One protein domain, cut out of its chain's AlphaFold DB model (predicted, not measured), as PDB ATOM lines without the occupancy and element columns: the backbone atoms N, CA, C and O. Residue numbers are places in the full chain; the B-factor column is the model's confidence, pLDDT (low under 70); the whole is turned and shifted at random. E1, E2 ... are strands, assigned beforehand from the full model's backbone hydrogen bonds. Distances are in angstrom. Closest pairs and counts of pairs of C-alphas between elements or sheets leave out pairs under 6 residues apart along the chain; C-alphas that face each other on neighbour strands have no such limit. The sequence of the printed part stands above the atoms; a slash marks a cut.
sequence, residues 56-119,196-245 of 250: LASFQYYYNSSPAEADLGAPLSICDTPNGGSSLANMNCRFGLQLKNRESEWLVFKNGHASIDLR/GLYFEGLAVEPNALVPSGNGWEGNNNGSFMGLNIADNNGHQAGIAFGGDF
ATOM      1  N   LEU A  56       9.195  14.429 -11.131       79.12
ATOM      2  CA  LEU A  56      10.431  13.657 -11.252       79.12
ATOM      3  C   LEU A  56      10.074  12.211 -11.591       79.12
ATOM      4  O   LEU A  56       9.483  11.509 -10.771       79.12
ATOM      5  N   ALA A  57      10.433  11.767 -12.791       79.69
ATOM      6  CA  ALA A  57      10.186  10.409 -13.252       79.69
ATOM      7  C   ALA A  57      11.488   9.604 -13.310       79.69
ATOM      8  O   ALA A  57      12.578  10.127 -13.533       79.69
ATOM      9  N   SER A  58      11.395   8.298 -13.090       85.00
ATOM     10  CA  SER A  58      12.470   7.356 -13.405       85.00
ATOM     11  C   SER A  58      11.846   6.146 -14.074       85.00
ATOM     12  O   SER A  58      10.791   5.675 -13.651       85.00
ATOM     13  N   PHE A  59      12.470   5.682 -15.147       87.50
ATOM     14  CA  PHE A  59      11.987   4.575 -15.950       87.50
ATOM     15  C   PHE A  59      13.039   3.484 -15.973       87.50
ATOM     16  O   PHE A  59      14.180   3.715 -16.351       87.50
ATOM     17  N   GLN A  60      12.628   2.284 -15.596       91.19
ATOM     18  CA  GLN A  60      13.496   1.127 -15.544       91.19
ATOM     19  C   GLN A  60      12.843  -0.017 -16.290       91.19
ATOM     20  O   GLN A  60      11.700  -0.382 -16.014       91.19
ATOM     21  N   TYR A  61      13.584  -0.594 -17.223       93.50
ATOM     22  CA  TYR A  61      13.153  -1.752 -17.975       93.50
ATOM     23  C   TYR A  61      14.293  -2.755 -18.062       93.50
ATOM     24  O   TYR A  61      15.371  -2.456 -18.568       93.50
ATOM     25  N   TYR A  62      14.024  -3.958 -17.566       93.81
ATOM     26  CA  TYR A  62      14.958  -5.073 -17.535       93.81
ATOM     27  C   TYR A  62      14.336  -6.236 -18.296       93.81
ATOM     28  O   TYR A  62      13.250  -6.711 -17.969       93.81
ATOM     29  N   TYR A  63      15.033  -6.682 -19.330       93.75
ATOM     30  CA  TYR A  63      14.659  -7.813 -20.158       93.75
ATOM     31  C   TYR A  63      15.719  -8.900 -20.000       93.75
ATOM     32  O   TYR A  63      16.869  -8.706 -20.389       93.75
ATOM     33  N   ASN A  64      15.340 -10.033 -19.401       93.94
ATOM     34  CA  ASN A  64      16.245 -11.139 -19.057       93.94
ATOM     35  C   ASN A  64      17.514 -10.709 -18.298       93.94
ATOM     36  O   ASN A  64      18.535 -11.396 -18.342       93.94
ATOM     37  N   SER A  65      17.445  -9.576 -17.603       93.75
ATOM     38  CA  SER A  65      18.548  -8.977 -16.867       93.75
ATOM     39  C   SER A  65      18.150  -8.687 -15.424       93.75
ATOM     40  O   SER A  65      16.968  -8.557 -15.099       93.75
ATOM     41  N   SER A  66      19.142  -8.629 -14.542       91.94
ATOM     42  CA  SER A  66      18.938  -8.393 -13.118       91.94
ATOM     43  C   SER A  66      18.834  -6.893 -12.808       91.94
ATOM     44  O   SER A  66      19.716  -6.127 -13.203       91.94
ATOM     45  N   PRO A  67      17.803  -6.454 -12.063       91.00
ATOM     46  CA  PRO A  67      17.733  -5.103 -11.509       91.00
ATOM     47  C   PRO A  67      18.466  -4.969 -10.162       91.00
ATOM     48  O   PRO A  67      18.437  -3.904  -9.553       91.00
ATOM     49  N   ALA A  68      19.059  -6.047  -9.636       89.88
ATOM     50  CA  ALA A  68      19.722  -6.011  -8.337       89.88
ATOM     51  C   ALA A  68      21.061  -5.269  -8.433       89.88
ATOM     52  O   ALA A  68      21.875  -5.601  -9.283       89.88
ATOM     53  N   GLU A  69      21.326  -4.337  -7.513       80.06
ATOM     54  CA  GLU A  69      22.542  -3.499  -7.517       80.06
ATOM     55  C   GLU A  69      23.857  -4.297  -7.564       80.06
ATOM     56  O   GLU A  69      24.832  -3.837  -8.150       80.06
ATOM     57  N   ALA A  70      23.888  -5.500  -6.981       85.31
ATOM     58  CA  ALA A  70      25.069  -6.365  -7.008       85.31
ATOM     59  C   ALA A  70      25.408  -6.885  -8.418       85.31
ATOM     60  O   ALA A  70      26.578  -7.104  -8.713       85.31
ATOM     61  N   ASP A  71      24.395  -7.040  -9.275       86.00
ATOM     62  CA  ASP A  71      24.481  -7.651 -10.606       86.00
ATOM     63  C   ASP A  71      23.717  -6.800 -11.638       86.00
ATOM     64  O   ASP A  71      23.017  -7.322 -12.508       86.00
ATOM     65  N   LEU A  72      23.777  -5.472 -11.511       88.62
ATOM     66  CA  LEU A  72      22.905  -4.571 -12.260       88.62
ATOM     67  C   LEU A  72      23.100  -4.731 -13.775       88.62
ATOM     68  O   LEU A  72      24.198  -4.548 -14.305       88.62
ATOM     69  N   GLY A  73      22.021  -5.077 -14.478       87.94
ATOM     70  CA  GLY A  73      22.019  -5.323 -15.919       87.94
ATOM     71  C   GLY A  73      22.626  -6.664 -16.352       87.94
ATOM     72  O   GLY A  73      22.595  -6.963 -17.544       87.94
ATOM     73  N   ALA A  74      23.134  -7.483 -15.425       90.88
ATOM     74  CA  ALA A  74      23.685  -8.808 -15.716       90.88
ATOM     75  C   ALA A  74      22.602  -9.776 -16.227       90.88
ATOM     76  O   ALA A  74      21.434  -9.613 -15.862       90.88
ATOM     77  N   PRO A  75      22.950 -10.811 -17.018       91.25
ATOM     78  CA  PRO A  75      21.992 -11.835 -17.425       91.25
ATOM     79  C   PRO A  75      21.393 -12.557 -16.213       91.25
ATOM     80  O   PRO A  75      22.095 -12.886 -15.256       91.25
ATOM     81  N   LEU A  76      20.095 -12.864 -16.271       91.50
ATOM     82  CA  LEU A  76      19.471 -13.752 -15.288       91.50
ATOM     83  C   LEU A  76      20.081 -15.158 -15.370       91.50
ATOM     84  O   LEU A  76      20.437 -15.629 -16.447       91.50
ATOM     85  N   SER A  77      20.102 -15.882 -14.250       89.25
ATOM     86  CA  SER A  77      20.675 -17.238 -14.166       89.25
ATOM     87  C   SER A  77      19.974 -18.290 -15.039       89.25
ATOM     88  O   SER A  77      20.469 -19.403 -15.174       89.25
ATOM     89  N   ILE A  78      18.790 -17.971 -15.569       88.12
ATOM     90  CA  ILE A  78      18.043 -18.817 -16.510       88.12
ATOM     91  C   ILE A  78      18.561 -18.686 -17.958       88.12
ATOM     92  O   ILE A  78      18.257 -19.530 -18.808       88.12
ATOM     93  N   CYS A  79      19.341 -17.638 -18.232       89.12
ATOM     94  CA  CYS A  79      20.073 -17.447 -19.478       89.12
ATOM     95  C   CYS A  79      21.409 -18.190 -19.425       89.12
ATOM     96  O   CYS A  79      21.998 -18.351 -18.356       89.12
ATOM     97  N   ASP A  80      21.915 -18.610 -20.583       85.06
ATOM     98  CA  ASP A  80      23.185 -19.325 -20.645       85.06
ATOM     99  C   ASP A  80      24.363 -18.353 -20.648       85.06
ATOM    100  O   ASP A  80      24.322 -17.273 -21.243       85.06
ATOM    101  N   THR A  81      25.468 -18.767 -20.032       83.31
ATOM    102  CA  THR A  81      26.742 -18.064 -20.200       83.31
ATOM    103  C   THR A  81      27.224 -18.218 -21.648       83.31
ATOM    104  O   THR A  81      27.220 -19.348 -22.152       83.31
ATOM    105  N   PRO A  82      27.667 -17.133 -22.314       79.44
ATOM    106  CA  PRO A  82      28.108 -17.181 -23.706       79.44
ATOM    107  C   PRO A  82      29.186 -18.237 -23.952       79.44
ATOM    108  O   PRO A  82      30.214 -18.250 -23.272       79.44
ATOM    109  N   ASN A  83      28.975 -19.116 -24.932       79.75
ATOM    110  CA  ASN A  83      29.958 -20.134 -25.316       79.75
ATOM    111  C   ASN A  83      29.930 -20.513 -26.808       79.75
ATOM    112  O   ASN A  83      30.516 -21.522 -27.203       79.75
ATOM    113  N   GLY A  84      29.282 -19.707 -27.651       66.38
ATOM    114  CA  GLY A  84      29.337 -19.779 -29.111       66.38
ATOM    115  C   GLY A  84      28.546 -20.924 -29.752       66.38
ATOM    116  O   GLY A  84      28.336 -20.893 -30.963       66.38
ATOM    117  N   GLY A  85      28.088 -21.919 -28.984       69.44
ATOM    118  CA  GLY A  85      27.419 -23.107 -29.525       69.44
ATOM    119  C   GLY A  85      26.277 -23.624 -28.658       69.44
ATOM    120  O   GLY A  85      25.118 -23.555 -29.061       69.44
ATOM    121  N   SER A  86      26.581 -24.143 -27.467       77.62
ATOM    122  CA  SER A  86      25.557 -24.695 -26.565       77.62
ATOM    123  C   SER A  86      24.609 -23.633 -26.006       77.62
ATOM    124  O   SER A  86      23.418 -23.893 -25.884       77.62
ATOM    125  N   SER A  87      25.107 -22.425 -25.754       84.94
ATOM    126  CA  SER A  87      24.332 -21.303 -25.217       84.94
ATOM    127  C   SER A  87      23.270 -20.770 -26.183       84.94
ATOM    128  O   SER A  87      22.202 -20.327 -25.763       84.94
ATOM    129  N   LEU A  88      23.489 -20.895 -27.497       86.12
ATOM    130  CA  LEU A  88      22.490 -20.539 -28.514       86.12
ATOM    131  C   LEU A  88      21.287 -21.497 -28.529       86.12
ATOM    132  O   LEU A  88      20.224 -21.142 -29.052       86.12
ATOM    133  N   ALA A  89      21.438 -22.695 -27.955       83.81
ATOM    134  CA  ALA A  89      20.345 -23.644 -27.775       83.81
ATOM    135  C   ALA A  89      19.435 -23.301 -26.588       83.81
ATOM    136  O   ALA A  89      18.352 -23.878 -26.482       83.81
ATOM    137  N   ASN A  90      19.813 -22.339 -25.740       85.44
ATOM    138  CA  ASN A  90      18.941 -21.853 -24.681       85.44
ATOM    139  C   ASN A  90      17.698 -21.172 -25.281       85.44
ATOM    140  O   ASN A  90      17.778 -20.246 -26.100       85.44
ATOM    141  N   MET A  91      16.531 -21.659 -24.862       86.44
ATOM    142  CA  MET A  91      15.219 -21.187 -25.307       86.44
ATOM    143  C   MET A  91      14.578 -20.171 -24.352       86.44
ATOM    144  O   MET A  91      13.587 -19.549 -24.716       86.44
ATOM    145  N   ASN A  92      15.129 -19.983 -23.151       88.38
ATOM    146  CA  ASN A  92      14.538 -19.177 -22.083       88.38
ATOM    147  C   ASN A  92      14.745 -17.672 -22.288       88.38
ATOM    148  O   ASN A  92      13.867 -16.887 -21.950       88.38
ATOM    149  N   CYS A  93      15.892 -17.264 -22.841       90.56
ATOM    150  CA  CYS A  93      16.258 -15.851 -22.967       90.56
ATOM    151  C   CYS A  93      16.265 -15.388 -24.426       90.56
ATOM    152  O   CYS A  93      17.318 -15.107 -25.005       90.56
ATOM    153  N   ARG A  94      15.078 -15.360 -25.043       89.56
ATOM    154  CA  ARG A  94      14.901 -15.091 -26.478       89.56
ATOM    155  C   ARG A  94      13.878 -14.010 -26.759       89.56
ATOM    156  O   ARG A  94      12.801 -14.002 -26.172       89.56
ATOM    157  N   PHE A  95      14.207 -13.143 -27.710       91.56
ATOM    158  CA  PHE A  95      13.298 -12.111 -28.196       91.56
ATOM    159  C   PHE A  95      12.940 -12.410 -29.649       91.56
ATOM    160  O   PHE A  95      13.822 -12.468 -30.504       91.56
ATOM    161  N   GLY A  96      11.657 -12.638 -29.920       91.56
ATOM    162  CA  GLY A  96      11.138 -12.874 -31.263       91.56
ATOM    163  C   GLY A  96      10.438 -11.633 -31.803       91.56
ATOM    164  O   GLY A  96       9.521 -11.117 -31.170       91.56
ATOM    165  N   LEU A  97      10.835 -11.186 -32.992       92.81
ATOM    166  CA  LEU A  97      10.172 -10.123 -33.735       92.81
ATOM    167  C   LEU A  97       9.552 -10.703 -35.007       92.81
ATOM    168  O   LEU A  97      10.256 -11.238 -35.867       92.81
ATOM    169  N   GLN A  98       8.236 -10.560 -35.143       91.88
ATOM    170  CA  GLN A  98       7.548 -10.844 -36.396       91.88
ATOM    171  C   GLN A  98       7.470  -9.570 -37.231       91.88
ATOM    172  O   GLN A  98       6.984  -8.536 -36.773       91.88
ATOM    173  N   LEU A  99       7.939  -9.647 -38.472       87.88
ATOM    174  CA  LEU A  99       7.870  -8.534 -39.409       87.88
ATOM    175  C   LEU A  99       6.578  -8.632 -40.221       87.88
ATOM    176  O   LEU A  99       6.225  -9.697 -40.735       87.88
ATOM    177  N   LYS A 100       5.875  -7.506 -40.370       89.06
ATOM    178  CA  LYS A 100       4.681  -7.450 -41.215       89.06
ATOM    179  C   LYS A 100       5.063  -7.745 -42.671       89.06
ATOM    180  O   LYS A 100       6.061  -7.210 -43.150       89.06
ATOM    181  N   ASN A 101       4.275  -8.576 -43.363       87.69
ATOM    182  CA  ASN A 101       4.556  -9.136 -44.698       87.69
ATOM    183  C   ASN A 101       5.620 -10.252 -44.742       87.69
ATOM    184  O   ASN A 101       6.051 -10.640 -45.829       87.69
ATOM    185  N   ARG A 102       6.060 -10.769 -43.585       88.81
ATOM    186  CA  ARG A 102       6.894 -11.978 -43.457       88.81
ATOM    187  C   ARG A 102       6.356 -12.877 -42.339       88.81
ATOM    188  O   ARG A 102       7.071 -13.271 -41.428       88.81
ATOM    189  N   GLU A 103       5.063 -13.186 -42.384       89.81
ATOM    190  CA  GLU A 103       4.353 -13.878 -41.300       89.81
ATOM    191  C   GLU A 103       4.753 -15.359 -41.133       89.81
ATOM    192  O   GLU A 103       4.476 -15.966 -40.096       89.81
ATOM    193  N   SER A 104       5.421 -15.948 -42.132       90.88
ATOM    194  CA  SER A 104       5.898 -17.335 -42.102       90.88
ATOM    195  C   SER A 104       7.231 -17.528 -41.374       90.88
ATOM    196  O   SER A 104       7.710 -18.661 -41.296       90.88
ATOM    197  N   GLU A 105       7.846 -16.465 -40.855       91.81
ATOM    198  CA  GLU A 105       9.131 -16.530 -40.159       91.81
ATOM    199  C   GLU A 105       9.267 -15.464 -39.067       91.81
ATOM    200  O   GLU A 105       8.509 -14.496 -39.000       91.81
ATOM    201  N   TRP A 106      10.254 -15.664 -38.202       93.31
ATOM    202  CA  TRP A 106      10.536 -14.818 -37.052       93.31
ATOM    203  C   TRP A 106      11.996 -14.404 -37.059       93.31
ATOM    204  O   TRP A 106      12.873 -15.237 -37.271       93.31
ATOM    205  N   LEU A 107      12.271 -13.136 -36.774       93.38
ATOM    206  CA  LEU A 107      13.616 -12.703 -36.428       93.38
ATOM    207  C   LEU A 107      13.821 -12.952 -34.931       93.38
ATOM    208  O   LEU A 107      13.132 -12.357 -34.109       93.38
ATOM    209  N   VAL A 108      14.739 -13.847 -34.575       93.12
ATOM    210  CA  VAL A 108      14.938 -14.307 -33.196       93.12
ATOM    211  C   VAL A 108      16.322 -13.914 -32.703       93.12
ATOM    212  O   VAL A 108      17.337 -14.371 -33.232       93.12
ATOM    213  N   PHE A 109      16.348 -13.109 -31.645       92.56
ATOM    214  CA  PHE A 109      17.539 -12.810 -30.861       92.56
ATOM    215  C   PHE A 109      17.692 -13.890 -29.789       92.56
ATOM    216  O   PHE A 109      16.780 -14.120 -28.990       92.56
ATOM    217  N   LYS A 110      18.828 -14.585 -29.800       91.50
ATOM    218  CA  LYS A 110      19.122 -15.771 -28.992       91.50
ATOM    219  C   LYS A 110      20.071 -15.433 -27.855       91.50
ATOM    220  O   LYS A 110      21.030 -14.687 -28.053       91.50
ATOM    221  N   ASN A 111      19.795 -16.035 -26.698       91.38
ATOM    222  CA  ASN A 111      20.546 -15.855 -25.459       91.38
ATOM    223  C   ASN A 111      20.828 -14.370 -25.168       91.38
ATOM    224  O   ASN A 111      21.973 -13.932 -25.061       91.38
ATOM    225  N   GLY A 112      19.753 -13.577 -25.169       91.00
ATOM    226  CA  GLY A 112      19.816 -12.126 -25.096       91.00
ATOM    227  C   GLY A 112      19.225 -11.559 -23.815       91.00
ATOM    228  O   GLY A 112      18.208 -12.047 -23.313       91.00
ATOM    229  N   HIS A 113      19.847 -10.488 -23.332       93.19
ATOM    230  CA  HIS A 113      19.386  -9.664 -22.225       93.19
ATOM    231  C   HIS A 113      19.605  -8.187 -22.548       93.19
ATOM    232  O   HIS A 113      20.517  -7.815 -23.283       93.19
ATOM    233  N   ALA A 114      18.740  -7.334 -22.024       93.62
ATOM    234  CA  ALA A 114      18.817  -5.896 -22.208       93.62
ATOM    235  C   ALA A 114      18.364  -5.194 -20.936       93.62
ATOM    236  O   ALA A 114      17.568  -5.732 -20.167       93.62
ATOM    237  N   SER A 115      18.851  -3.989 -20.709       93.62
ATOM    238  CA  SER A 115      18.380  -3.137 -19.631       93.62
ATOM    239  C   SER A 115      18.497  -1.676 -20.024       93.62
ATOM    240  O   SER A 115      19.447  -1.275 -20.694       93.62
ATOM    241  N   ILE A 116      17.512  -0.890 -19.615       92.44
ATOM    242  CA  ILE A 116      17.533   0.561 -19.708       92.44
ATOM    243  C   ILE A 116      17.041   1.137 -18.384       92.44
ATOM    244  O   ILE A 116      16.012   0.717 -17.855       92.44
ATOM    245  N   ASP A 117      17.796   2.077 -17.842       89.25
ATOM    246  CA  ASP A 117      17.491   2.759 -16.590       89.25
ATOM    247  C   ASP A 117      17.674   4.258 -16.810       89.25
ATOM    248  O   ASP A 117      18.802   4.739 -16.875       89.25
ATOM    249  N   LEU A 118      16.556   4.957 -16.998       85.31
ATOM    250  CA  LEU A 118      16.453   6.409 -17.081       85.31
ATOM    251  C   LEU A 118      16.176   6.936 -15.673       85.31
ATOM    252  O   LEU A 118      15.099   6.706 -15.112       85.31
ATOM    253  N   ARG A 119      17.124   7.656 -15.093       80.00
ATOM    254  CA  ARG A 119      17.046   8.146 -13.721       80.00
ATOM    255  C   ARG A 119      16.736   9.628 -13.712       80.00
ATOM    256  O   ARG A 119      17.329  10.401 -14.450       80.00
ATOM    257  N   GLY A 196      22.271  -1.331 -21.246       92.50
ATOM    258  CA  GLY A 196      22.954  -2.589 -21.512       92.50
ATOM    259  C   GLY A 196      22.183  -3.382 -22.552       92.50
ATOM    260  O   GLY A 196      20.960  -3.498 -22.459       92.50
ATOM    261  N   LEU A 197      22.876  -3.948 -23.532       93.06
ATOM    262  CA  LEU A 197      22.267  -4.847 -24.504       93.06
ATOM    263  C   LEU A 197      23.253  -5.929 -24.897       93.06
ATOM    264  O   LEU A 197      24.330  -5.646 -25.406       93.06
ATOM    265  N   TYR A 198      22.833  -7.172 -24.753       91.81
ATOM    266  CA  TYR A 198      23.586  -8.320 -25.202       91.81
ATOM    267  C   TYR A 198      22.662  -9.289 -25.920       91.81
ATOM    268  O   TYR A 198      21.588  -9.630 -25.428       91.81
ATOM    269  N   PHE A 199      23.101  -9.782 -27.067       91.88
ATOM    270  CA  PHE A 199      22.574 -11.001 -27.652       91.88
ATOM    271  C   PHE A 199      23.706 -11.765 -28.307       91.88
ATOM    272  O   PHE A 199      24.486 -11.229 -29.096       91.88
ATOM    273  N   GLU A 200      23.785 -13.044 -27.984       90.88
ATOM    274  CA  GLU A 200      24.813 -13.904 -28.544       90.88
ATOM    275  C   GLU A 200      24.515 -14.264 -29.996       90.88
ATOM    276  O   GLU A 200      25.430 -14.468 -30.797       90.88
ATOM    277  N   GLY A 201      23.228 -14.339 -30.345       90.69
ATOM    278  CA  GLY A 201      22.843 -14.718 -31.685       90.69
ATOM    279  C   GLY A 201      21.633 -14.016 -32.257       90.69
ATOM    280  O   GLY A 201      20.723 -13.611 -31.543       90.69
ATOM    281  N   LEU A 202      21.613 -13.948 -33.580       92.00
ATOM    282  CA  LEU A 202      20.494 -13.509 -34.389       92.00
ATOM    283  C   LEU A 202      20.273 -14.547 -35.482       92.00
ATOM    284  O   LEU A 202      21.208 -14.903 -36.202       92.00
ATOM    285  N   ALA A 203      19.044 -15.039 -35.589       92.25
ATOM    286  CA  ALA A 203      18.643 -15.988 -36.617       92.25
ATOM    287  C   ALA A 203      17.253 -15.645 -37.150       92.25
ATOM    288  O   ALA A 203      16.428 -15.066 -36.445       92.25
ATOM    289  N   VAL A 204      16.983 -16.042 -38.390       92.44
ATOM    290  CA  VAL A 204      15.619 -16.085 -38.918       92.44
ATOM    291  C   VAL A 204      15.102 -17.502 -38.722       92.44
ATOM    292  O   VAL A 204      15.696 -18.440 -39.245       92.44
ATOM    293  N   GLU A 205      14.026 -17.673 -37.966       92.75
ATOM    294  CA  GLU A 205      13.411 -18.968 -37.696       92.75
ATOM    295  C   GLU A 205      12.067 -19.077 -38.438       92.75
ATOM    296  O   GLU A 205      11.111 -18.372 -38.101       92.75
ATOM    297  N   PRO A 206      11.961 -19.926 -39.471       92.25
ATOM    298  CA  PRO A 206      10.717 -20.124 -40.208       92.25
ATOM    299  C   PRO A 206       9.743 -21.044 -39.455       92.25
ATOM    300  O   PRO A 206      10.138 -22.071 -38.903       92.25
ATOM    301  N   ASN A 207       8.444 -20.741 -39.522       91.38
ATOM    302  CA  ASN A 207       7.380 -21.553 -38.910       91.38
ATOM    303  C   ASN A 207       7.363 -22.986 -39.463       91.38
ATOM    304  O   ASN A 207       7.070 -23.933 -38.745       91.38
ATOM    305  N   ALA A 208       7.724 -23.163 -40.739       90.50
ATOM    306  CA  ALA A 208       7.727 -24.468 -41.399       90.50
ATOM    307  C   ALA A 208       8.695 -25.487 -40.767       90.50
ATOM    308  O   ALA A 208       8.526 -26.686 -40.976       90.50
ATOM    309  N   LEU A 209       9.698 -25.030 -40.008       86.44
ATOM    310  CA  LEU A 209      10.664 -25.900 -39.329       86.44
ATOM    311  C   LEU A 209      10.249 -26.261 -37.893       86.44
ATOM    312  O   LEU A 209      10.986 -26.964 -37.206       86.44
ATOM    313  N   VAL A 210       9.080 -25.808 -37.434       86.94
ATOM    314  CA  VAL A 210       8.541 -26.128 -36.107       86.94
ATOM    315  C   VAL A 210       7.170 -26.782 -36.280       86.94
ATOM    316  O   VAL A 210       6.188 -26.097 -36.569       86.94
ATOM    317  N   PRO A 211       7.060 -28.115 -36.131       82.00
ATOM    318  CA  PRO A 211       5.780 -28.799 -36.266       82.00
ATOM    319  C   PRO A 211       4.752 -28.241 -35.278       82.00
ATOM    320  O   PRO A 211       4.963 -28.288 -34.067       82.00
ATOM    321  N   SER A 212       3.621 -27.744 -35.794       79.62
ATOM    322  CA  SER A 212       2.504 -27.183 -35.006       79.62
ATOM    323  C   SER A 212       2.851 -25.986 -34.101       79.62
ATOM    324  O   SER A 212       2.052 -25.642 -33.232       79.62
ATOM    325  N   GLY A 213       3.993 -25.335 -34.332       83.88
ATOM    326  CA  GLY A 213       4.452 -24.183 -33.559       83.88
ATOM    327  C   GLY A 213       4.873 -23.013 -34.439       83.88
ATOM    328  O   GLY A 213       4.751 -23.035 -35.667       83.88
ATOM    329  N   ASN A 214       5.374 -21.969 -33.796       88.31
ATOM    330  CA  ASN A 214       5.931 -20.811 -34.484       88.31
ATOM    331  C   ASN A 214       7.448 -20.922 -34.599       88.31
ATOM    332  O   ASN A 214       8.102 -21.542 -33.768       88.31
ATOM    333  N   GLY A 215       8.034 -20.237 -35.582       87.50
ATOM    334  CA  GLY A 215       9.482 -20.229 -35.777       87.50
ATOM    335  C   GLY A 215      10.259 -19.819 -34.521       87.50
ATOM    336  O   GLY A 215      11.269 -20.438 -34.207       87.50
ATOM    337  N   TRP A 216       9.760 -18.861 -33.733       88.19
ATOM    338  CA  TRP A 216      10.424 -18.426 -32.494       88.19
ATOM    339  C   TRP A 216      10.554 -19.518 -31.415       88.19
ATOM    340  O   TRP A 216      11.455 -19.438 -30.577       88.19
ATOM    341  N   GLU A 217       9.702 -20.547 -31.457       88.88
ATOM    342  CA  GLU A 217       9.739 -21.718 -30.565       88.88
ATOM    343  C   GLU A 217      10.798 -22.742 -31.012       88.88
ATOM    344  O   GLU A 217      11.142 -23.659 -30.267       88.88
ATOM    345  N   GLY A 218      11.327 -22.592 -32.228       86.75
ATOM    346  CA  GLY A 218      12.348 -23.450 -32.809       86.75
ATOM    347  C   GLY A 218      13.774 -22.954 -32.581       86.75
ATOM    348  O   GLY A 218      14.034 -21.811 -32.207       86.75
ATOM    349  N   ASN A 219      14.737 -23.831 -32.848       87.00
ATOM    350  CA  ASN A 219      16.157 -23.489 -32.888       87.00
ATOM    351  C   ASN A 219      16.836 -24.202 -34.057       87.00
ATOM    352  O   ASN A 219      17.780 -24.969 -33.876       87.00
ATOM    353  N   ASN A 220      16.281 -24.020 -35.249       83.31
ATOM    354  CA  ASN A 220      16.661 -24.824 -36.401       83.31
ATOM    355  C   ASN A 220      17.816 -24.190 -37.180       83.31
ATOM    356  O   ASN A 220      18.563 -24.901 -37.850       83.31
ATOM    357  N   ASN A 221      17.985 -22.870 -37.067       83.06
ATOM    358  CA  ASN A 221      19.007 -22.130 -37.795       83.06
ATOM    359  C   ASN A 221      20.148 -21.650 -36.888       83.06
ATOM    360  O   ASN A 221      19.953 -21.259 -35.735       83.06
ATOM    361  N   GLY A 222      21.364 -21.651 -37.438       80.69
ATOM    362  CA  GLY A 222      22.531 -21.054 -36.792       80.69
ATOM    363  C   GLY A 222      22.395 -19.536 -36.636       80.69
ATOM    364  O   GLY A 222      21.578 -18.896 -37.299       80.69
ATOM    365  N   SER A 223      23.206 -18.962 -35.750       85.06
ATOM    366  CA  SER A 223      23.327 -17.508 -35.634       85.06
ATOM    367  C   SER A 223      24.245 -16.954 -36.722       85.06
ATOM    368  O   SER A 223      25.262 -17.571 -37.044       85.06
ATOM    369  N   PHE A 224      23.919 -15.774 -37.246       84.31
ATOM    370  CA  PHE A 224      24.784 -15.035 -38.169       84.31
ATOM    371  C   PHE A 224      25.355 -13.736 -37.577       84.31
ATOM    372  O   PHE A 224      26.190 -13.101 -38.217       84.31
ATOM    373  N   MET A 225      24.923 -13.320 -36.381       86.94
ATOM    374  CA  MET A 225      25.370 -12.076 -35.743       86.94
ATOM    375  C   MET A 225      25.154 -12.121 -34.229       86.94
ATOM    376  O   MET A 225      24.140 -12.638 -33.777       86.94
ATOM    377  N   GLY A 226      26.065 -11.523 -33.465       86.75
ATOM    378  CA  GLY A 226      25.876 -11.183 -32.053       86.75
ATOM    379  C   GLY A 226      26.162  -9.696 -31.824       86.75
ATOM    380  O   GLY A 226      26.828  -9.065 -32.646       86.75
ATOM    381  N   LEU A 227      25.661  -9.136 -30.726       89.06
ATOM    382  CA  LEU A 227      25.888  -7.745 -30.323       89.06
ATOM    383  C   LEU A 227      26.093  -7.672 -28.816       89.06
ATOM    384  O   LEU A 227      25.405  -8.349 -28.054       89.06
ATOM    385  N   ASN A 228      27.003  -6.798 -28.401       90.06
ATOM    386  CA  ASN A 228      27.187  -6.438 -27.007       90.06
ATOM    387  C   ASN A 228      27.399  -4.927 -26.890       90.06
ATOM    388  O   ASN A 228      28.272  -4.372 -27.556       90.06
ATOM    389  N   ILE A 229      26.606  -4.288 -26.042       89.62
ATOM    390  CA  ILE A 229      26.729  -2.903 -25.608       89.62
ATOM    391  C   ILE A 229      26.756  -2.947 -24.086       89.62
ATOM    392  O   ILE A 229      25.757  -3.271 -23.444       89.62
ATOM    393  N   ALA A 230      27.923  -2.644 -23.536       87.00
ATOM    394  CA  ALA A 230      28.218  -2.672 -22.113       87.00
ATOM    395  C   ALA A 230      29.383  -1.711 -21.824       87.00
ATOM    396  O   ALA A 230      30.056  -1.254 -22.753       87.00
ATOM    397  N   ASP A 231      29.624  -1.416 -20.548       83.94
ATOM    398  CA  ASP A 231      30.833  -0.716 -20.104       83.94
ATOM    399  C   ASP A 231      31.954  -1.732 -19.822       83.94
ATOM    400  O   ASP A 231      31.699  -2.909 -19.568       83.94
ATOM    401  N   ASN A 232      33.214  -1.295 -19.803       80.94
ATOM    402  CA  ASN A 232      34.318  -2.172 -19.397       80.94
ATOM    403  C   ASN A 232      34.217  -2.628 -17.930       80.94
ATOM    404  O   ASN A 232      34.830  -3.631 -17.565       80.94
ATOM    405  N   ASN A 233      33.465  -1.907 -17.097       81.81
ATOM    406  CA  ASN A 233      33.332  -2.160 -15.665       81.81
ATOM    407  C   ASN A 233      31.947  -2.695 -15.264       81.81
ATOM    408  O   ASN A 233      31.668  -2.804 -14.070       81.81
ATOM    409  N   GLY A 234      31.065  -3.013 -16.218       84.69
ATOM    410  CA  GLY A 234      29.720  -3.495 -15.902       84.69
ATOM    411  C   GLY A 234      28.873  -3.845 -17.123       84.69
ATOM    412  O   GLY A 234      29.269  -3.650 -18.264       84.69
ATOM    413  N   HIS A 235      27.666  -4.354 -16.886       88.06
ATOM    414  CA  HIS A 235      26.770  -4.838 -17.947       88.06
ATOM    415  C   HIS A 235      25.948  -3.737 -18.632       88.06
ATOM    416  O   HIS A 235      25.132  -4.021 -19.506       88.06
ATOM    417  N   GLN A 236      26.147  -2.482 -18.237       88.69
ATOM    418  CA  GLN A 236      25.462  -1.321 -18.783       88.69
ATOM    419  C   GLN A 236      26.485  -0.233 -19.084       88.69
ATOM    420  O   GLN A 236      27.330   0.065 -18.244       88.69
ATOM    421  N   ALA A 237      26.374   0.376 -20.257       87.44
ATOM    422  CA  ALA A 237      27.060   1.612 -20.586       87.44
ATOM    423  C   ALA A 237      26.302   2.803 -19.979       87.44
ATOM    424  O   ALA A 237      25.075   2.886 -20.082       87.44
ATOM    425  N   GLY A 238      27.035   3.721 -19.350       83.12
ATOM    426  CA  GLY A 238      26.492   5.006 -18.914       83.12
ATOM    427  C   GLY A 238      26.366   5.970 -20.092       83.12
ATOM    428  O   GLY A 238      27.282   6.089 -20.906       83.12
ATOM    429  N   ILE A 239      25.233   6.659 -20.181       77.56
ATOM    430  CA  ILE A 239      24.966   7.728 -21.139       77.56
ATOM    431  C   ILE A 239      24.596   8.970 -20.330       77.56
ATOM    432  O   ILE A 239      23.615   8.973 -19.584       77.56
ATOM    433  N   ALA A 240      25.404  10.011 -20.495       73.44
ATOM    434  CA  ALA A 240      25.198  11.314 -19.885       73.44
ATOM    435  C   ALA A 240      24.332  12.185 -20.799       73.44
ATOM    436  O   ALA A 240      24.667  12.357 -21.977       73.44
ATOM    437  N   PHE A 241      23.256  12.758 -20.259       69.06
ATOM    438  CA  PHE A 241      22.482  13.795 -20.935       69.06
ATOM    439  C   PHE A 241      22.641  15.097 -20.157       69.06
ATOM    440  O   PHE A 241      22.397  15.149 -18.961       69.06
ATOM    441  N   GLY A 242      23.078  16.154 -20.837       69.19
ATOM    442  CA  GLY A 242      23.188  17.486 -20.249       69.19
ATOM    443  C   GLY A 242      22.194  18.439 -20.892       69.19
ATOM    444  O   GLY A 242      22.049  18.437 -22.118       69.19
ATOM    445  N   GLY A 243      21.556  19.263 -20.064       72.56
ATOM    446  CA  GLY A 243      20.737  20.389 -20.495       72.56
ATOM    447  C   GLY A 243      19.235  20.113 -20.542       72.56
ATOM    448  O   GLY A 243      18.727  19.104 -20.044       72.56
ATOM    449  N   ASP A 244      18.531  21.058 -21.160       76.19
ATOM    450  CA  ASP A 244      17.075  21.112 -21.192       76.19
ATOM    451  C   ASP A 244      16.540  20.775 -22.590       76.19
ATOM    452  O   ASP A 244      16.957  21.333 -23.607       76.19
ATOM    453  N   PHE A 245      15.568  19.870 -22.641       77.56
ATOM    454  CA  PHE A 245      14.772  19.578 -23.823       77.56
ATOM    455  C   PHE A 245      13.374  20.163 -23.651       77.56
ATOM    456  O   PHE A 245      12.680  19.863 -22.683       77.56
TER     457      PHE A 245
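Overview. This is residues 56 to 119 and 196 to 245 of the 250 residues of an uncharacterized protein of Alcanivorax sp (UniProt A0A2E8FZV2). A single, twisted antiparallel sheet folds into a V, with two long bent strands, E3 and E4, side by side through its corner. E1 extends one arm of the V along E3, the short E2 lies beside E3 on the other arm, and E5 lines E4 on its other edge; a long loop, residues 64 to 94, runs outside the corner, and residues 240 to 245 stick out as a tail. The printed part has 114 residues with seven named strands, E1 to E7 in order along the chain, and no named helix; the class is all strand, though 48 of the 114 residues are in named elements. The whole is elongated, spanning 51 by 33 by 21 A, and only just loose, close to compact, with a radius of gyration of the C-alphas of 16.2 A.

Arrangement. The sheet is branched, and E3, residues 105 to 119, has three neighbours. E3 bends by 77 degrees at residue 111. Its pairing is staggered: E4, residues 196 to 206, is beside residues 105 to 115, on one side. On the other side are E2, residues 95 to 97, beside residues 106 to 109, and E1, residues 56 to 63, beside residues 113 to 119. E3 and E4 are antiparallel at 161 degrees, with N 108 and O 203 2.8 A apart, within hydrogen-bond range. E4 bends by 60 degrees at residue 200. E1 and E3 are antiparallel at 149 degrees, with N 61 and O 116 at 2.8 A. E2 and E3 form a hairpin, antiparallel at 115 degrees, with N 97 and O 107 at 2.8 A. E5, residues 225 to 229, is an edge strand that forms a hairpin with E4, antiparallel at 161 degrees, with N 199 and O 227 at 2.9 A. E6, residues 237 to 239, and E7, residues 243 to 245, pair with no named strand. The closest C-alphas of E4 and E6, those of Gly 196 and Ala 237, are 5.9 A apart. E1 and E2 are apart.

Along the chain. E1 begins at C-alpha 56 (10.431, 13.657, -11.252) and is 23.6 A long. E3 measures 37.0 A and begins at C-alpha 105 (9.131, -16.530, -40.159). E4 measures 28.4 A and E5 13.7 A. E7 ends at C-alpha 245 (14.772, 19.578, -23.823).

Size, cuts and confidence. The C-alphas farthest apart, those of Pro 211 and Gly 243, are 53.8 A apart. Residues 120 to 195 are not printed, and C-alphas 119 and 196 are 14.5 A apart across this cut. The links E1 to E2 and E4 to E5 are long. Residues 240 to 245 stand free, of which 243 to 245 belong to E7. The mean pLDDT of the printed part is 87.0; residues 84 to 85 and 241 to 242 are under 70.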